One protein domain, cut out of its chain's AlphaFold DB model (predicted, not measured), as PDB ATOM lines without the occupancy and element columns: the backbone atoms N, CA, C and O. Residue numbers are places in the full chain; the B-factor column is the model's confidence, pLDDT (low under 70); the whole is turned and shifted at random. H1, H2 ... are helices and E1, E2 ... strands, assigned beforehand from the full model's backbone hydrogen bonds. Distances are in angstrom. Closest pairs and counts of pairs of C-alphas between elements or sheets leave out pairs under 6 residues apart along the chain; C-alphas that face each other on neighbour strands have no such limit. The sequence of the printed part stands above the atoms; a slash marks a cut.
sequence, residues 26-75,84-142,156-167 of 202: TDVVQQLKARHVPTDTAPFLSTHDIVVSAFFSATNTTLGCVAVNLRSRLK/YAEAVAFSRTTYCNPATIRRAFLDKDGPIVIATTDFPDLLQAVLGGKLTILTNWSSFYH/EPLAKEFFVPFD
ATOM      1  N   THR A  26     119.528 119.186 147.833       96.38
ATOM      2  CA  THR A  26     118.215 118.527 147.738       96.38
ATOM      3  C   THR A  26     117.055 119.512 147.683       96.38
ATOM      4  O   THR A  26     116.062 119.236 147.016       96.38
ATOM      5  N   ASP A  27     117.185 120.659 148.345       97.69
ATOM      6  CA  ASP A  27     116.219 121.755 148.304       97.69
ATOM      7  C   ASP A  27     116.088 122.327 146.884       97.69
ATOM      8  O   ASP A  27     114.976 122.475 146.378       97.69
ATOM      9  N   VAL A  28     117.212 122.545 146.194       98.19
ATOM     10  CA  VAL A  28     117.235 123.010 144.795       98.19
ATOM     11  C   VAL A  28     116.622 121.957 143.868       98.19
ATOM     12  O   VAL A  28     115.763 122.276 143.048       98.19
ATOM     13  N   VAL A  29     116.977 120.676 144.041       98.31
ATOM     14  CA  VAL A  29     116.366 119.568 143.278       98.31
ATOM     15  C   VAL A  29     114.846 119.547 143.448       98.31
ATOM     16  O   VAL A  29     114.121 119.374 142.469       98.31
ATOM     17  N   GLN A  30     114.347 119.691 144.677       98.19
ATOM     18  CA  GLN A  30     112.911 119.687 144.962       98.19
ATOM     19  C   GLN A  30     112.201 120.878 144.316       98.19
ATOM     20  O   GLN A  30     111.151 120.689 143.706       98.19
ATOM     21  N   GLN A  31     112.790 122.075 144.375       98.31
ATOM     22  CA  GLN A  31     112.249 123.260 143.704       98.31
ATOM     23  C   GLN A  31     112.164 123.064 142.185       98.31
ATOM     24  O   GLN A  31     111.132 123.367 141.589       98.31
ATOM     25  N   LEU A  32     113.209 122.517 141.559       98.12
ATOM     26  CA  LEU A  32     113.222 122.246 140.118       98.12
ATOM     27  C   LEU A  32     112.175 121.199 139.721       98.12
ATOM     28  O   LEU A  32     111.474 121.379 138.728       98.12
ATOM     29  N   LYS A  33     112.002 120.141 140.524       98.38
ATOM     30  CA  LYS A  33     110.922 119.161 140.319       98.38
ATOM     31  C   LYS A  33     109.536 119.788 140.461       98.38
ATOM     32  O   LYS A  33     108.660 119.460 139.674       98.38
ATOM     33  N   ALA A  34     109.337 120.673 141.437       98.25
ATOM     34  CA  ALA A  34     108.051 121.323 141.685       98.25
ATOM     35  C   ALA A  34     107.674 122.351 140.603       98.25
ATOM     36  O   ALA A  34     106.496 122.547 140.330       98.25
ATOM     37  N   ARG A  35     108.666 123.003 139.985       97.62
ATOM     38  CA  ARG A  35     108.464 123.949 138.872       97.62
ATOM     39  C   ARG A  35     108.240 123.263 137.525       97.62
ATOM     40  O   ARG A  35     107.821 123.924 136.578       97.62
ATOM     41  N   HIS A  36     108.555 121.973 137.417       98.00
ATOM     42  CA  HIS A  36     108.383 121.226 136.177       98.00
ATOM     43  C   HIS A  36     106.903 121.087 135.836       98.00
ATOM     44  O   HIS A  36     106.133 120.532 136.618       98.00
ATOM     45  N   VAL A  37     106.523 121.546 134.647       97.62
ATOM     46  CA  VAL A  37     105.197 121.297 134.081       97.62
ATOM     47  C   VAL A  37     105.256 119.958 133.335       97.62
ATOM     48  O   VAL A  37     106.011 119.853 132.364       97.62
ATOM     49  N   PRO A  38     104.514 118.921 133.773       97.38
ATOM     50  CA  PRO A  38     104.525 117.615 133.122       97.38
ATOM     51  C   PRO A  38     104.169 117.687 131.635       97.38
ATOM     52  O   PRO A  38     103.283 118.435 131.230       97.38
ATOM     53  N   THR A  39     104.837 116.863 130.831       96.31
ATOM     54  CA  THR A  39     104.514 116.640 129.411       96.31
ATOM     55  C   THR A  39     104.442 115.140 129.140       96.31
ATOM     56  O   THR A  39     104.981 114.357 129.923       96.31
ATOM     57  N   ASP A  40     103.877 114.728 128.006       94.88
ATOM     58  CA  ASP A  40     103.786 113.304 127.636       94.88
ATOM     59  C   ASP A  40     105.162 112.624 127.570       94.88
ATOM     60  O   ASP A  40     105.327 111.467 127.953       94.88
ATOM     61  N   THR A  41     106.184 113.364 127.131       93.25
ATOM     62  CA  THR A  41     107.558 112.848 127.005       93.25
ATOM     63  C   THR A  41     108.429 113.064 128.244       93.25
ATOM     64  O   THR A  41     109.529 112.523 128.329       93.25
ATOM     65  N   ALA A  42     107.948 113.843 129.213       95.94
ATOM     66  CA  ALA A  42     108.606 114.088 130.489       95.94
ATOM     67  C   ALA A  42     107.548 114.315 131.583       95.94
ATOM     68  O   ALA A  42     107.334 115.454 132.009       95.94
ATOM     69  N   PRO A  43     106.868 113.253 132.048       97.06
ATOM     70  CA  PRO A  43     105.802 113.376 133.044       97.06
ATOM     71  C   PRO A  43     106.329 113.792 134.425       97.06
ATOM     72  O   PRO A  43     105.593 114.334 135.244       97.06
ATOM     73  N   PHE A  44     107.616 113.562 134.689       97.50
ATOM     74  CA  PHE A  44     108.315 114.005 135.892       97.50
ATOM     75  C   PHE A  44     109.812 114.170 135.614       97.50
ATOM     76  O   PHE A  44     110.332 113.604 134.654       97.50
ATOM     77  N   LEU A  45     110.521 114.872 136.500       98.06
ATOM     78  CA  LEU A  45     111.985 114.924 136.506       98.06
ATOM     79  C   LEU A  45     112.547 114.093 137.662       98.06
ATOM     80  O   LEU A  45     112.113 114.212 138.812       98.06
ATOM     81  N   SER A  46     113.557 113.270 137.388       96.94
ATOM     82  CA  SER A  46     114.365 112.661 138.445       96.94
ATOM     83  C   SER A  46     115.466 113.605 138.886       96.94
ATOM     84  O   SER A  46     115.849 114.548 138.200       96.94
ATOM     85  N   THR A  47     116.038 113.280 140.042       97.75
ATOM     86  CA  THR A  47     117.285 113.897 140.488       97.75
ATOM     87  C   THR A  47     118.421 113.660 139.489       97.75
ATOM     88  O   THR A  47     119.245 114.544 139.308       97.75
ATOM     89  N   HIS A  48     118.457 112.500 138.819       97.12
ATOM     90  CA  HIS A  48     119.477 112.208 137.815       97.12
ATOM     91  C   HIS A  48     119.381 113.163 136.619       97.12
ATOM     92  O   HIS A  48     120.394 113.747 136.257       97.12
ATOM     93  N   ASP A  49     118.181 113.390 136.081       97.62
ATOM     94  CA  ASP A  49     117.969 114.276 134.923       97.62
ATOM     95  C   ASP A  49     118.457 115.704 135.219       97.62
ATOM     96  O   ASP A  49     119.162 116.318 134.420       97.62
ATOM     97  N   ILE A  50     118.125 116.203 136.414       98.56
ATOM     98  CA  ILE A  50     118.526 117.528 136.899       98.56
ATOM     99  C   ILE A  50     120.046 117.609 137.082       98.56
ATOM    100  O   ILE A  50     120.666 118.566 136.627       98.56
ATOM    101  N   VAL A  51     120.659 116.607 137.722       98.44
ATOM    102  CA  VAL A  51     122.111 116.584 137.958       98.44
ATOM    103  C   VAL A  51     122.891 116.482 136.650       98.44
ATOM    104  O   VAL A  51     123.881 117.187 136.503       98.44
ATOM    105  N   VAL A  52     122.459 115.647 135.700       97.94
ATOM    106  CA  VAL A  52     123.107 115.525 134.382       97.94
ATOM    107  C   VAL A  52     123.064 116.863 133.647       97.94
ATOM    108  O   VAL A  52     124.100 117.334 133.182       97.94
ATOM    109  N   SER A  53     121.890 117.499 133.602       97.94
ATOM    110  CA  SER A  53     121.714 118.801 132.955       97.94
ATOM    111  C   SER A  53     122.605 119.878 133.575       97.94
ATOM    112  O   SER A  53     123.345 120.563 132.865       97.94
ATOM    113  N   ALA A  54     122.584 119.985 134.905       98.31
ATOM    114  CA  ALA A  54     123.369 120.959 135.653       98.31
ATOM    115  C   ALA A  54     124.877 120.723 135.509       98.31
ATOM    116  O   ALA A  54     125.628 121.674 135.314       98.31
ATOM    117  N   PHE A  55     125.325 119.466 135.579       98.12
ATOM    118  CA  PHE A  55     126.741 119.125 135.484       98.12
ATOM    119  C   PHE A  55     127.308 119.475 134.109       98.12
ATOM    120  O   PHE A  55     128.247 120.260 134.042       98.12
ATOM    121  N   PHE A  56     126.696 118.987 133.024       97.25
ATOM    122  CA  PHE A  56     127.173 119.271 131.666       97.25
ATOM    123  C   PHE A  56     127.072 120.756 131.292       97.25
ATOM    124  O   PHE A  56     127.898 121.268 130.533       97.25
ATOM    125  N   SER A  57     126.097 121.475 131.856       96.94
ATOM    126  CA  SER A  57     126.017 122.933 131.714       96.94
ATOM    127  C   SER A  57     127.168 123.627 132.442       96.94
ATOM    128  O   SER A  57     127.853 124.455 131.847       96.94
ATOM    129  N   ALA A  58     127.437 123.250 133.693       96.56
ATOM    130  CA  ALA A  58     128.493 123.847 134.506       96.56
ATOM    131  C   ALA A  58     129.909 123.564 133.976       96.56
ATOM    132  O   ALA A  58     130.810 124.374 134.168       96.56
ATOM    133  N   THR A  59     130.112 122.439 133.287       94.88
ATOM    134  CA  THR A  59     131.393 122.082 132.659       94.88
ATOM    135  C   THR A  59     131.537 122.599 131.229       94.88
ATOM    136  O   THR A  59     132.556 122.333 130.590       94.88
ATOM    137  N   ASN A  60     130.558 123.355 130.714       93.31
ATOM    138  CA  ASN A  60     130.525 123.845 129.331       93.31
ATOM    139  C   ASN A  60     130.724 122.728 128.293       93.31
ATOM    140  O   ASN A  60     131.375 122.925 127.267       93.31
ATOM    141  N   THR A  61     130.165 121.552 128.570       92.94
ATOM    142  CA  THR A  61     130.346 120.345 127.764       92.94
ATOM    143  C   THR A  61     129.911 120.564 126.308       92.94
ATOM    144  O   THR A  61     128.935 121.251 126.012       92.94
ATOM    145  N   THR A  62     130.644 119.995 125.358       91.69
ATOM    146  CA  THR A  62     130.199 119.909 123.960       91.69
ATOM    147  C   THR A  62     129.447 118.600 123.752       91.69
ATOM    148  O   THR A  62     128.325 118.603 123.244       91.69
ATOM    149  N   LEU A  63     130.036 117.495 124.222       91.25
ATOM    150  CA  LEU A  63     129.443 116.163 124.187       91.25
ATOM    151  C   LEU A  63     129.545 115.508 125.570       91.25
ATOM    152  O   LEU A  63     130.637 115.289 126.092       91.25
ATOM    153  N   GLY A  64     128.397 115.245 126.186       93.94
ATOM    154  CA  GLY A  64     128.302 114.663 127.520       93.94
ATOM    155  C   GLY A  64     127.854 113.213 127.456       93.94
ATOM    156  O   GLY A  64     126.805 112.922 126.899       93.94
ATOM    157  N   CYS A  65     128.606 112.298 128.048       94.69
ATOM    158  CA  CYS A  65     128.265 110.882 128.095       94.69
ATOM    159  C   CYS A  65     127.725 110.509 129.476       94.69
ATOM    160  O   CYS A  65     128.354 110.793 130.495       94.69
ATOM    161  N   VAL A  66     126.587 109.826 129.528       96.00
ATOM    162  CA  VAL A  66     126.052 109.248 130.763       96.00
ATOM    163  C   VAL A  66     126.160 107.734 130.699       96.00
ATOM    164  O   VAL A  66     125.624 107.117 129.784       96.00
ATOM    165  N   ALA A  67     126.823 107.121 131.679       94.50
ATOM    166  CA  ALA A  67     126.853 105.665 131.791       94.50
ATOM    167  C   ALA A  67     125.525 105.140 132.361       94.50
ATOM    168  O   ALA A  67     125.130 105.502 133.475       94.50
ATOM    169  N   VAL A  68     124.851 104.264 131.616       93.75
ATOM    170  CA  VAL A  68     123.534 103.715 131.962       93.75
ATOM    171  C   VAL A  68     123.615 102.209 132.143       93.75
ATOM    172  O   VAL A  68     124.203 101.506 131.330       93.75
ATOM    173  N   ASN A  69     123.001 101.698 133.211       93.75
ATOM    174  CA  ASN A  69     122.915 100.264 133.471       93.75
ATOM    175  C   ASN A  69     121.912  99.601 132.511       93.75
ATOM    176  O   ASN A  69     120.738  99.975 132.472       93.75
ATOM    177  N   LEU A  70     122.371  98.588 131.777       94.69
ATOM    178  CA  LEU A  70     121.576  97.866 130.784       94.69
ATOM    179  C   LEU A  70     120.863  96.628 131.336       94.69
ATOM    180  O   LEU A  70     120.087  96.015 130.612       94.69
ATOM    181  N   ARG A  71     121.093  96.229 132.596       94.31
ATOM    182  CA  ARG A  71     120.574  94.951 133.123       94.31
ATOM    183  C   ARG A  71     119.065  94.791 132.945       94.31
ATOM    184  O   ARG A  71     118.643  93.747 132.466       94.31
ATOM    185  N   SER A  72     118.262  95.806 133.277       92.25
ATOM    186  CA  SER A  72     116.800  95.699 133.134       92.25
ATOM    187  C   SER A  72     116.366  95.639 131.665       92.25
ATOM    188  O   SER A  72     115.553  94.791 131.310       92.25
ATOM    189  N   ARG A  73     117.014  96.422 130.793       93.75
ATOM    190  CA  ARG A  73     116.799  96.419 129.333       93.75
ATOM    191  C   ARG A  73     117.134  95.078 128.684       93.75
ATOM    192  O   ARG A  73     116.442  94.620 127.783       93.75
ATOM    193  N   LEU A  74     118.170  94.412 129.186       94.25
ATOM    194  CA  LEU A  74     118.584  93.077 128.753       94.25
ATOM    195  C   LEU A  74     117.842  91.949 129.490       94.25
ATOM    196  O   LEU A  74     118.155  90.780 129.280       94.25
ATOM    197  N   LYS A  75     116.874  92.278 130.360       95.06
ATOM    198  CA  LYS A  75     116.120  91.323 131.192       95.06
ATOM    199  C   LYS A  75     117.024  90.425 132.050       95.06
ATOM    200  O   LYS A  75     116.711  89.264 132.307       95.06
ATOM    201  N   TYR A  84     127.512  95.526 132.138       94.81
ATOM    202  CA  TYR A  84     126.292  95.758 131.361       94.81
ATOM    203  C   TYR A  84     125.943  97.238 131.436       94.81
ATOM    204  O   TYR A  84     125.047  97.638 132.187       94.81
ATOM    205  N   ALA A  85     126.714  98.048 130.722       93.75
ATOM    206  CA  ALA A  85     126.526  99.483 130.668       93.75
ATOM    207  C   ALA A  85     126.771 100.021 129.259       93.75
ATOM    208  O   ALA A  85     127.579  99.475 128.512       93.75
ATOM    209  N   GLU A  86     126.092 101.112 128.934       91.94
ATOM    210  CA  GLU A  86     126.284 101.867 127.696       91.94
ATOM    211  C   GLU A  86     126.472 103.347 128.017       91.94
ATOM    212  O   GLU A  86     125.903 103.860 128.985       91.94
ATOM    213  N   ALA A  87     127.297 104.021 127.216       92.31
ATOM    214  CA  ALA A  87     127.484 105.460 127.288       92.31
ATOM    215  C   ALA A  87     126.475 106.153 126.365       92.31
ATOM    216  O   ALA A  87     126.548 106.042 125.146       92.31
ATOM    217  N   VAL A  88     125.544 106.883 126.964       93.56
ATOM    218  CA  VAL A  88     124.494 107.634 126.274       93.56
ATOM    219  C   VAL A  88     124.979 109.061 126.070       93.56
ATOM    220  O   VAL A  88     125.233 109.766 127.047       93.56
ATOM    221  N   ALA A  89     125.137 109.478 124.816       92.69
ATOM    222  CA  ALA A  89     125.697 110.779 124.473       92.69
ATOM    223  C   ALA A  89     124.617 111.869 124.367       92.69
ATOM    224  O   ALA A  89     123.597 111.700 123.706       92.69
ATOM    225  N   PHE A  90     124.875 113.018 124.977       92.56
ATOM    226  CA  PHE A  90     124.023 114.197 124.972       92.56
ATOM    227  C   PHE A  90     124.812 115.389 124.429       92.56
ATOM    228  O   PHE A  90     125.859 115.750 124.967       92.56
ATOM    229  N   SER A  91     124.294 116.027 123.381       92.12
ATOM    230  CA  SER A  91     124.795 117.320 122.903       92.12
ATOM    231  C   SER A  91     124.335 118.454 123.823       92.12
ATOM    232  O   SER A  91     123.409 118.283 124.624       92.12
ATOM    233  N   ARG A  92     124.909 119.650 123.648       89.75
ATOM    234  CA  ARG A  92     124.474 120.871 124.350       89.75
ATOM    235  C   ARG A  92     122.984 121.162 124.221       89.75
ATOM    236  O   ARG A  92     122.344 121.489 125.217       89.75
ATOM    237  N   THR A  93     122.423 120.992 123.027       88.62
ATOM    238  CA  THR A  93     120.985 121.168 122.770       88.62
ATOM    239  C   THR A  93     120.127 120.131 123.493       88.62
ATOM    240  O   THR A  93     118.964 120.389 123.794       88.62
ATOM    241  N   THR A  94     120.705 118.974 123.830       90.25
ATOM    242  CA  THR A  94     119.993 117.890 124.507       90.25
ATOM    243  C   THR A  94     120.092 117.997 126.029       90.25
ATOM    244  O   THR A  94     119.082 117.836 126.709       90.25
ATOM    245  N   TYR A  95     121.273 118.274 126.594       93.00
ATOM    246  CA  TYR A  95     121.440 118.281 128.052       93.00
ATOM    247  C   TYR A  95     120.998 119.587 128.726       93.00
ATOM    248  O   TYR A  95     120.804 119.586 129.940       93.00
ATOM    249  N   CYS A  96     120.828 120.700 127.999       92.31
ATOM    250  CA  CYS A  96     120.464 121.996 128.596       92.31
ATOM    251  C   CYS A  96     119.076 122.009 129.262       92.31
ATOM    252  O   CYS A  96     118.764 122.922 130.022       92.31
ATOM    253  N   ASN A  97     118.252 120.991 128.997       93.94
ATOM    254  CA  ASN A  97     116.943 120.817 129.607       93.94
ATOM    255  C   ASN A  97     116.819 119.415 130.243       93.94
ATOM    256  O   ASN A  97     116.849 118.413 129.517       93.94
ATOM    257  N   PRO A  98     116.593 119.313 131.569       96.94
ATOM    258  CA  PRO A  98     116.347 118.038 132.246       96.94
ATOM    259  C   PRO A  98     115.211 117.206 131.629       96.94
ATOM    260  O   PRO A  98     115.282 115.978 131.623       96.94
ATOM    261  N   ALA A  99     114.174 117.842 131.074       96.12
ATOM    262  CA  ALA A  99     113.056 117.144 130.438       96.12
ATOM    263  C   ALA A  99     113.486 116.373 129.177       96.12
ATOM    264  O   ALA A  99     112.972 115.291 128.897       96.12
ATOM    265  N   THR A 100     114.476 116.882 128.442       94.00
ATOM    266  CA  THR A 100     115.024 116.191 127.271       94.00
ATOM    267  C   THR A 100     115.826 114.956 127.684       94.00
ATOM    268  O   THR A 100     115.723 113.914 127.037       94.00
ATOM    269  N   ILE A 101     116.563 115.033 128.798       95.25
ATOM    270  CA  ILE A 101     117.254 113.875 129.388       95.25
ATOM    271  C   ILE A 101     116.233 112.836 129.862       95.25
ATOM    272  O   ILE A 101     116.371 111.654 129.555       95.25
ATOM    273  N   ARG A 102     115.162 113.273 130.542       95.94
ATOM    274  CA  ARG A 102     114.046 112.402 130.938       95.94
ATOM    275  C   ARG A 102     113.474 111.650 129.741       95.94
ATOM    276  O   ARG A 102     113.293 110.441 129.833       95.94
ATOM    277  N   ARG A 103     113.213 112.343 128.631       94.19
ATOM    278  CA  ARG A 103     112.668 111.731 127.413       94.19
ATOM    279  C   ARG A 103     113.529 110.570 126.910       94.19
ATOM    280  O   ARG A 103     112.975 109.548 126.521       94.19
ATOM    281  N   ALA A 104     114.858 110.687 126.978       92.62
ATOM    282  CA  ALA A 104     115.770 109.617 126.561       92.62
ATOM    283  C   ALA A 104     115.641 108.339 127.407       92.62
ATOM    284  O   ALA A 104     115.910 107.244 126.917       92.62
ATOM    285  N   PHE A 105     115.190 108.476 128.657       92.62
ATOM    286  CA  PHE A 105     115.008 107.385 129.615       92.62
ATOM    287  C   PHE A 105     113.546 107.176 130.017       92.62
ATOM    288  O   PHE A 105     113.280 106.648 131.100       92.62
ATOM    289  N   LEU A 106     112.601 107.620 129.180       91.75
ATOM    290  CA  LEU A 106     111.172 107.510 129.463       91.75
ATOM    291  C   LEU A 106     110.769 106.044 129.634       91.75
ATOM    292  O   LEU A 106     110.119 105.697 130.620       91.75
ATOM    293  N   ASP A 107     111.223 105.193 128.712       91.12
ATOM    294  CA  ASP A 107     111.132 103.748 128.852       91.12
ATOM    295  C   ASP A 107     112.387 103.208 129.558       91.12
ATOM    296  O   ASP A 107     113.522 103.284 129.069       91.12
ATOM    297  N   LYS A 108     112.179 102.681 130.765       86.50
ATOM    298  CA  LYS A 108     113.249 102.108 131.581       86.50
ATOM    299  C   LYS A 108     113.789 100.806 130.987       86.50
ATOM    300  O   LYS A 108     114.975 100.527 131.163       86.50
ATOM    301  N   ASP A 109     112.938 100.035 130.321       90.25
ATOM    302  CA  ASP A 109     113.260  98.689 129.842       90.25
ATOM    303  C   ASP A 109     113.343  98.622 128.311       90.25
ATOM    304  O   ASP A 109     113.883  97.663 127.762       90.25
ATOM    305  N   GLY A 110     112.876  99.665 127.630       88.06
ATOM    306  CA  GLY A 110     112.983  99.849 126.190       88.06
ATOM    307  C   GLY A 110     114.245 100.583 125.717       88.06
ATOM    308  O   GLY A 110     115.175 100.854 126.496       88.06
ATOM    309  N   PRO A 111     114.297 100.881 124.404       87.38
ATOM    310  CA  PRO A 111     115.438 101.529 123.774       87.38
ATOM    311  C   PRO A 111     115.642 102.948 124.307       87.38
ATOM    312  O   PRO A 111     114.696 103.658 124.647       87.38
ATOM    313  N   ILE A 112     116.902 103.371 124.344       90.25
ATOM    314  CA  ILE A 112     117.276 104.730 124.731       90.25
ATOM    315  C   ILE A 112     117.076 105.627 123.510       90.25
ATOM    316  O   ILE A 112     117.727 105.443 122.483       90.25
ATOM    317  N   VAL A 113     116.154 106.584 123.608       85.81
ATOM    318  CA  VAL A 113     115.774 107.437 122.473       85.81
ATOM    319  C   VAL A 113     116.445 108.796 122.601       85.81
ATOM    320  O   VAL A 113     115.931 109.707 123.249       85.81
ATOM    321  N   ILE A 114     117.599 108.950 121.956       79.31
ATOM    322  CA  ILE A 114     118.277 110.243 121.855       79.31
ATOM    323  C   ILE A 114     117.971 110.843 120.487       79.31
ATOM    324  O   ILE A 114     118.472 110.387 119.464       79.31
ATOM    325  N   ALA A 115     117.158 111.893 120.466       61.25
ATOM    326  CA  ALA A 115     117.016 112.725 119.281       61.25
ATOM    327  C   ALA A 115     118.131 113.777 119.301       61.25
ATOM    328  O   ALA A 115     117.918 114.879 119.803       61.25
ATOM    329  N   THR A 116     119.324 113.427 118.817       65.25
ATOM    330  CA  THR A 116     120.360 114.426 118.540       65.25
ATOM    331  C   THR A 116     120.999 114.190 117.181       65.25
ATOM    332  O   THR A 116     121.508 113.113 116.883       65.25
ATOM    333  N   THR A 117     120.935 115.222 116.347       65.94
ATOM    334  CA  THR A 117     121.724 115.359 115.118       65.94
ATOM    335  C   THR A 117     122.939 116.262 115.340       65.94
ATOM    336  O   THR A 117     123.767 116.396 114.445       65.94
ATOM    337  N   ASP A 118     123.063 116.855 116.533       74.31
ATOM    338  CA  ASP A 118     124.056 117.878 116.871       74.31
ATOM    339  C   ASP A 118     125.296 117.240 117.503       74.31
ATOM    340  O   ASP A 118     125.638 117.486 118.664       74.31
ATOM    341  N   PHE A 119     125.960 116.375 116.740       76.75
ATOM    342  CA  PHE A 119     127.310 115.940 117.085       76.75
ATOM    343  C   PHE A 119     128.326 117.031 116.721       76.75
ATOM    344  O   PHE A 119     128.061 117.820 115.810       76.75
ATOM    345  N   PRO A 120     129.482 117.097 117.412       72.88
ATOM    346  CA  PRO A 120     130.517 118.064 117.076       72.88
ATOM    347  C   PRO A 120     130.915 117.905 115.606       72.88
ATOM    348  O   PRO A 120     131.297 116.814 115.178       72.88
ATOM    349  N   ASP A 121     130.818 118.984 114.834       76.31
ATOM    350  CA  ASP A 121     131.362 119.015 113.480       76.31
ATOM    351  C   ASP A 121     132.906 119.003 113.514       76.31
ATOM    352  O   ASP A 121     133.537 119.133 114.568       76.31
ATOM    353  N   LEU A 122     133.539 118.831 112.348       72.94
ATOM    354  CA  LEU A 122     135.001 118.784 112.241       72.94
ATOM    355  C   LEU A 122     135.666 120.044 112.823       72.94
ATOM    356  O   LEU A 122     136.740 119.951 113.409       72.94
ATOM    357  N   LEU A 123     135.029 121.210 112.696       75.38
ATOM    358  CA  LEU A 123     135.557 122.461 113.229       75.38
ATOM    359  C   LEU A 123     135.498 122.464 114.761       75.38
ATOM    360  O   LEU A 123     136.487 122.804 115.396       75.38
ATOM    361  N   GLN A 124     134.399 122.020 115.369       75.19
ATOM    362  CA  GLN A 124     134.272 121.870 116.822       75.19
ATOM    363  C   GLN A 124     135.226 120.809 117.385       75.19
ATOM    364  O   GLN A 124     135.765 120.983 118.478       75.19
ATOM    365  N   ALA A 125     135.468 119.730 116.636       72.31
ATOM    366  CA  ALA A 125     136.452 118.716 117.001       72.31
ATOM    367  C   ALA A 125     137.887 119.276 116.978       72.31
ATOM    368  O   ALA A 125     138.680 118.962 117.861       72.31
ATOM    369  N   VAL A 126     138.211 120.136 116.005       69.50
ATOM    370  CA  VAL A 126     139.543 120.747 115.854       69.50
ATOM    371  C   VAL A 126     139.754 121.947 116.789       69.50
ATOM    372  O   VAL A 126     140.865 122.153 117.267       69.50
ATOM    373  N   LEU A 127     138.708 122.726 117.089       77.31
ATOM    374  CA  LEU A 127     138.773 123.914 117.953       77.31
ATOM    375  C   LEU A 127     138.674 123.608 119.460       77.31
ATOM    376  O   LEU A 127     138.697 124.540 120.262       77.31
ATOM    377  N   GLY A 128     138.590 122.335 119.858       72.81
ATOM    378  CA  GLY A 128     138.650 121.933 121.269       72.81
ATOM    379  C   GLY A 128     137.297 121.914 121.983       72.81
ATOM    380  O   GLY A 128     137.111 122.579 123.002       72.81
ATOM    381  N   GLY A 129     136.336 121.146 121.463       84.31
ATOM    382  CA  GLY A 129     135.112 120.819 122.199       84.31
ATOM    383  C   GLY A 129     135.387 120.009 123.474       84.31
ATOM    384  O   GLY A 129     136.299 119.188 123.501       84.31
ATOM    385  N   LYS A 130     134.569 120.211 124.517       89.88
ATOM    386  CA  LYS A 130     134.716 119.511 125.802       89.88
ATOM    387  C   LYS A 130     133.959 118.180 125.810       89.88
ATOM    388  O   LYS A 130     132.736 118.165 125.628       89.88
ATOM    389  N   LEU A 131     134.658 117.080 126.066       90.25
ATOM    390  CA  LEU A 131     134.093 115.748 126.263       90.25
ATOM    391  C   LEU A 131     134.003 115.450 127.762       90.25
ATOM    392  O   LEU A 131     135.001 115.409 128.479       90.25
ATOM    393  N   THR A 132     132.792 115.223 128.257       93.75
ATOM    394  CA  THR A 132     132.539 115.027 129.691       93.75
ATOM    395  C   THR A 132     131.801 113.720 129.922       93.75
ATOM    396  O   THR A 132     130.943 113.353 129.127       93.75
ATOM    397  N   ILE A 133     132.086 113.022 131.021       95.06
ATOM    398  CA  ILE A 133     131.368 111.796 131.391       95.06
ATOM    399  C   ILE A 133     130.806 111.873 132.809       95.06
ATOM    400  O   ILE A 133     131.467 112.341 133.734       95.06
ATOM    401  N   LEU A 134     129.581 111.378 132.990       96.50
ATOM    402  CA  LEU A 134     128.943 111.201 134.289       96.50
ATOM    403  C   LEU A 134     128.475 109.754 134.447       96.50
ATOM    404  O   LEU A 134     127.714 109.232 133.634       96.50
ATOM    405  N   THR A 135     128.871 109.108 135.539       95.81
ATOM    406  CA  THR A 135     128.309 107.818 135.957       95.81
ATOM    407  C   THR A 135     127.463 107.985 137.213       95.81
ATOM    408  O   THR A 135     127.826 108.714 138.138       95.81
ATOM    409  N   ASN A 136     126.319 107.301 137.266       96.56
ATOM    410  CA  ASN A 136     125.404 107.362 138.402       96.56
ATOM    411  C   ASN A 136     125.431 106.064 139.213       96.56
ATOM    412  O   ASN A 136     124.943 105.024 138.779       96.56
ATOM    413  N   TRP A 137     125.987 106.145 140.416       95.81
ATOM    414  CA  TRP A 137     126.085 105.061 141.389       95.81
ATOM    415  C   TRP A 137     125.115 105.219 142.567       95.81
ATOM    416  O   TRP A 137     125.102 104.381 143.465       95.81
ATOM    417  N   SER A 138     124.279 106.263 142.577       94.69
ATOM    418  CA  SER A 138     123.356 106.549 143.690       94.69
ATOM    419  C   SER A 138     122.444 105.369 144.045       94.69
ATOM    420  O   SER A 138     122.242 105.083 145.221       94.69
ATOM    421  N   SER A 139     121.962 104.630 143.042       90.19
ATOM    422  CA  SER A 139     121.072 103.479 143.248       90.19
ATOM    423  C   SER A 139     121.761 102.225 143.806       90.19
ATOM    424  O   SER A 139     121.071 101.310 144.241       90.19
ATOM    425  N   PHE A 140     123.099 102.174 143.830       89.12
ATOM    426  CA  PHE A 140     123.850 101.044 144.395       89.12
ATOM    427  C   PHE A 140     124.025 101.136 145.912       89.12
ATOM    428  O   PHE A 140     124.583 100.226 146.529       89.12
ATOM    429  N   TYR A 141     123.560 102.222 146.528       91.25
ATOM    430  CA  TYR A 141     123.671 102.412 147.961       91.25
ATOM    431  C   TYR A 141     122.891 101.368 148.747       91.25
ATOM    432  O   TYR A 141     121.706 101.129 148.523       91.25
ATOM    433  N   HIS A 142     123.569 100.795 149.729       89.44
ATOM    434  CA  HIS A 142     122.985  99.943 150.745       89.44
ATOM    435  C   HIS A 142     123.853 100.010 152.002       89.44
ATOM    436  O   HIS A 142     125.036 100.360 151.953       89.44
ATOM    437  N   GLU A 156     133.544 106.775 149.912       86.69
ATOM    438  CA  GLU A 156     133.711 107.631 148.753       86.69
ATOM    439  C   GLU A 156     134.258 106.836 147.568       86.69
ATOM    440  O   GLU A 156     135.156 106.007 147.748       86.69
ATOM    441  N   PRO A 157     133.778 107.108 146.343       88.31
ATOM    442  CA  PRO A 157     134.411 106.585 145.148       88.31
ATOM    443  C   PRO A 157     135.883 107.000 145.091       88.31
ATOM    444  O   PRO A 157     136.235 108.164 145.320       88.31
ATOM    445  N   LEU A 158     136.747 106.049 144.746       84.94
ATOM    446  CA  LEU A 158     138.120 106.352 144.366       84.94
ATOM    447  C   LEU A 158     138.093 106.884 142.934       84.94
ATOM    448  O   LEU A 158     137.805 106.142 141.998       84.94
ATOM    449  N   ALA A 159     138.365 108.175 142.776       75.56
ATOM    450  CA  ALA A 159     138.573 108.782 141.472       75.56
ATOM    451  C   ALA A 159     140.079 108.780 141.200       75.56
ATOM    452  O   ALA A 159     140.850 109.337 141.979       75.56
ATOM    453  N   LYS A 160     140.484 108.094 140.133       73.19
ATOM    454  CA  LYS A 160     141.843 108.137 139.591       73.19
ATOM    455  C   LYS A 160     141.787 108.801 138.225       73.19
ATOM    456  O   LYS A 160     140.729 108.813 137.595       73.19
ATOM    457  N   GLU A 161     142.920 109.324 137.781       66.19
ATOM    458  CA  GLU A 161     143.052 109.834 136.421       66.19
ATOM    459  C   GLU A 161     142.713 108.726 135.417       66.19
ATOM    460  O   GLU A 161     143.131 107.571 135.558       66.19
ATOM    461  N   PHE A 162     141.871 109.072 134.447       65.88
ATOM    462  CA  PHE A 162     141.444 108.161 133.397       65.88
ATOM    463  C   PHE A 162     142.472 108.155 132.267       65.88
ATOM    464  O   PHE A 162     143.038 109.184 131.921       65.88
ATOM    465  N   PHE A 163     142.663 106.988 131.646       65.69
ATOM    466  CA  PHE A 163     143.466 106.871 130.425       65.69
ATOM    467  C   PHE A 163     142.815 107.594 129.230       65.69
ATOM    468  O   PHE A 163     143.505 108.027 128.314       65.69
ATOM    469  N   VAL A 164     141.483 107.728 129.240       68.81
ATOM    470  CA  VAL A 164     140.744 108.514 128.245       68.81
ATOM    471  C   VAL A 164     140.712 109.976 128.701       68.81
ATOM    472  O   VAL A 164     140.258 110.228 129.822       68.81
ATOM    473  N   PRO A 165     141.149 110.931 127.860       71.69
ATOM    474  CA  PRO A 165     141.204 112.341 128.221       71.69
ATOM    475  C   PRO A 165     139.801 112.958 128.157       71.69
ATOM    476  O   PRO A 165     139.408 113.549 127.156       71.69
ATOM    477  N   PHE A 166     139.020 112.786 129.219       87.38
ATOM    478  CA  PHE A 166     137.807 113.572 129.432       87.38
ATOM    479  C   PHE A 166     138.178 114.907 130.081       87.38
ATOM    480  O   PHE A 166     138.897 114.919 131.079       87.38
ATOM    481  N   ASP A 167     137.618 116.012 129.590       91.19
ATOM    482  CA  ASP A 167     137.768 117.338 130.208       91.19
ATOM    483  C   ASP A 167     137.194 117.376 131.627       91.19
ATOM    484  O   ASP A 167     137.668 118.114 132.491       91.19
TER     485      ASP A 167
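Overview. This is residues 26 to 75, 84 to 142 and 156 to 167 of the 202 residues of an uncharacterized protein of Achlya hypogyna (UniProt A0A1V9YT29). A small three-stranded sheet, E2 E1 E3, has the helix H2 packed along one face, with the short helices H3 and H4 beside H2 and no named helix on the sheet's other face. H1 lies crosswise near the first residues of H2, H5 is the helix farthest from the middle, and residues 158 to 164 stick out as a free strip. The printed part has 121 residues with five named helices and three named strands, in the order H1 H2 E1 E2 H3 H4 H5 E3; the class is mixed, helices and strands, though under half of the residues are in named elements. The sheet, in the order E2 E1 E3, is mixed. The whole is compact, with a radius of gyration of the C-alphas of 15.0 A and spans of 39 by 33 by 32 A.

Arrangement. In the sheet, E1, residues 63 to 69, is the inner strand. E2, residues 85 to 91, is its antiparallel neighbour, with N 66 and O 88 within hydrogen-bond range at 2.8 A. E3, residues 131 to 136, is its parallel neighbour, with N 65 and O 132 at 2.8 A. H2, residues 47 to 58, is on the sheet at a height over the sheet of 8.8 A, over E1 and along the strands at 21 degrees on the local plane; this makes two layers, a helix on one face of a sheet. H2 is the hub, touching three helices. With residues 49 to 53 alone it touches H4, residues 98 to 104, at a steep tilt of 66 degrees, opposite ways; the closest C-alphas, of Asp 49 and Pro 98, are 4.9 A apart. With residues 52 to 57 alone it touches H3, residues 92 to 95, which only grazes the sheet; the C-alphas of Ser 53 and Tyr 95 are closest, at 4.9 A. H1, residues 26 to 35, only just touches H2, with 3 pairs of C-alphas within 8 A, closest Val 29 and Thr 47 at 6.4 A, about perpendicular at 81 degrees. H5, residues 122 to 126, touches no helix. Every O i to N i+4 pair is within hydrogen-bond range in H1, H2, H4 and H5; H3 is too short for one.

Along the chain. E1 and E2 each run 19.5 A from first to last C-alpha, and E3 17.1 A. C-alpha 63 of E1 is at (129.443, 116.163, 124.187). H2 is 16.1 A long, H1 14.3 A and H4 10.2 A. H1 begins at C-alpha 26, (118.215, 118.527, 147.738), and E3 ends at C-alpha 136, (125.404, 107.362, 138.402).

Size, cuts and confidence. The C-alphas farthest apart, of Leu 123 and His 142, are 45.5 A apart. Residues 76 to 83 and 143 to 155 are not printed, with C-alpha gaps of 11.1 A from 75 to 84 and 13.3 A from 142 to 156. The links H1 to H2 and H4 to H5 are long. The pLDDT is under 70 at residues 115 to 117, 126 and 161 to 164.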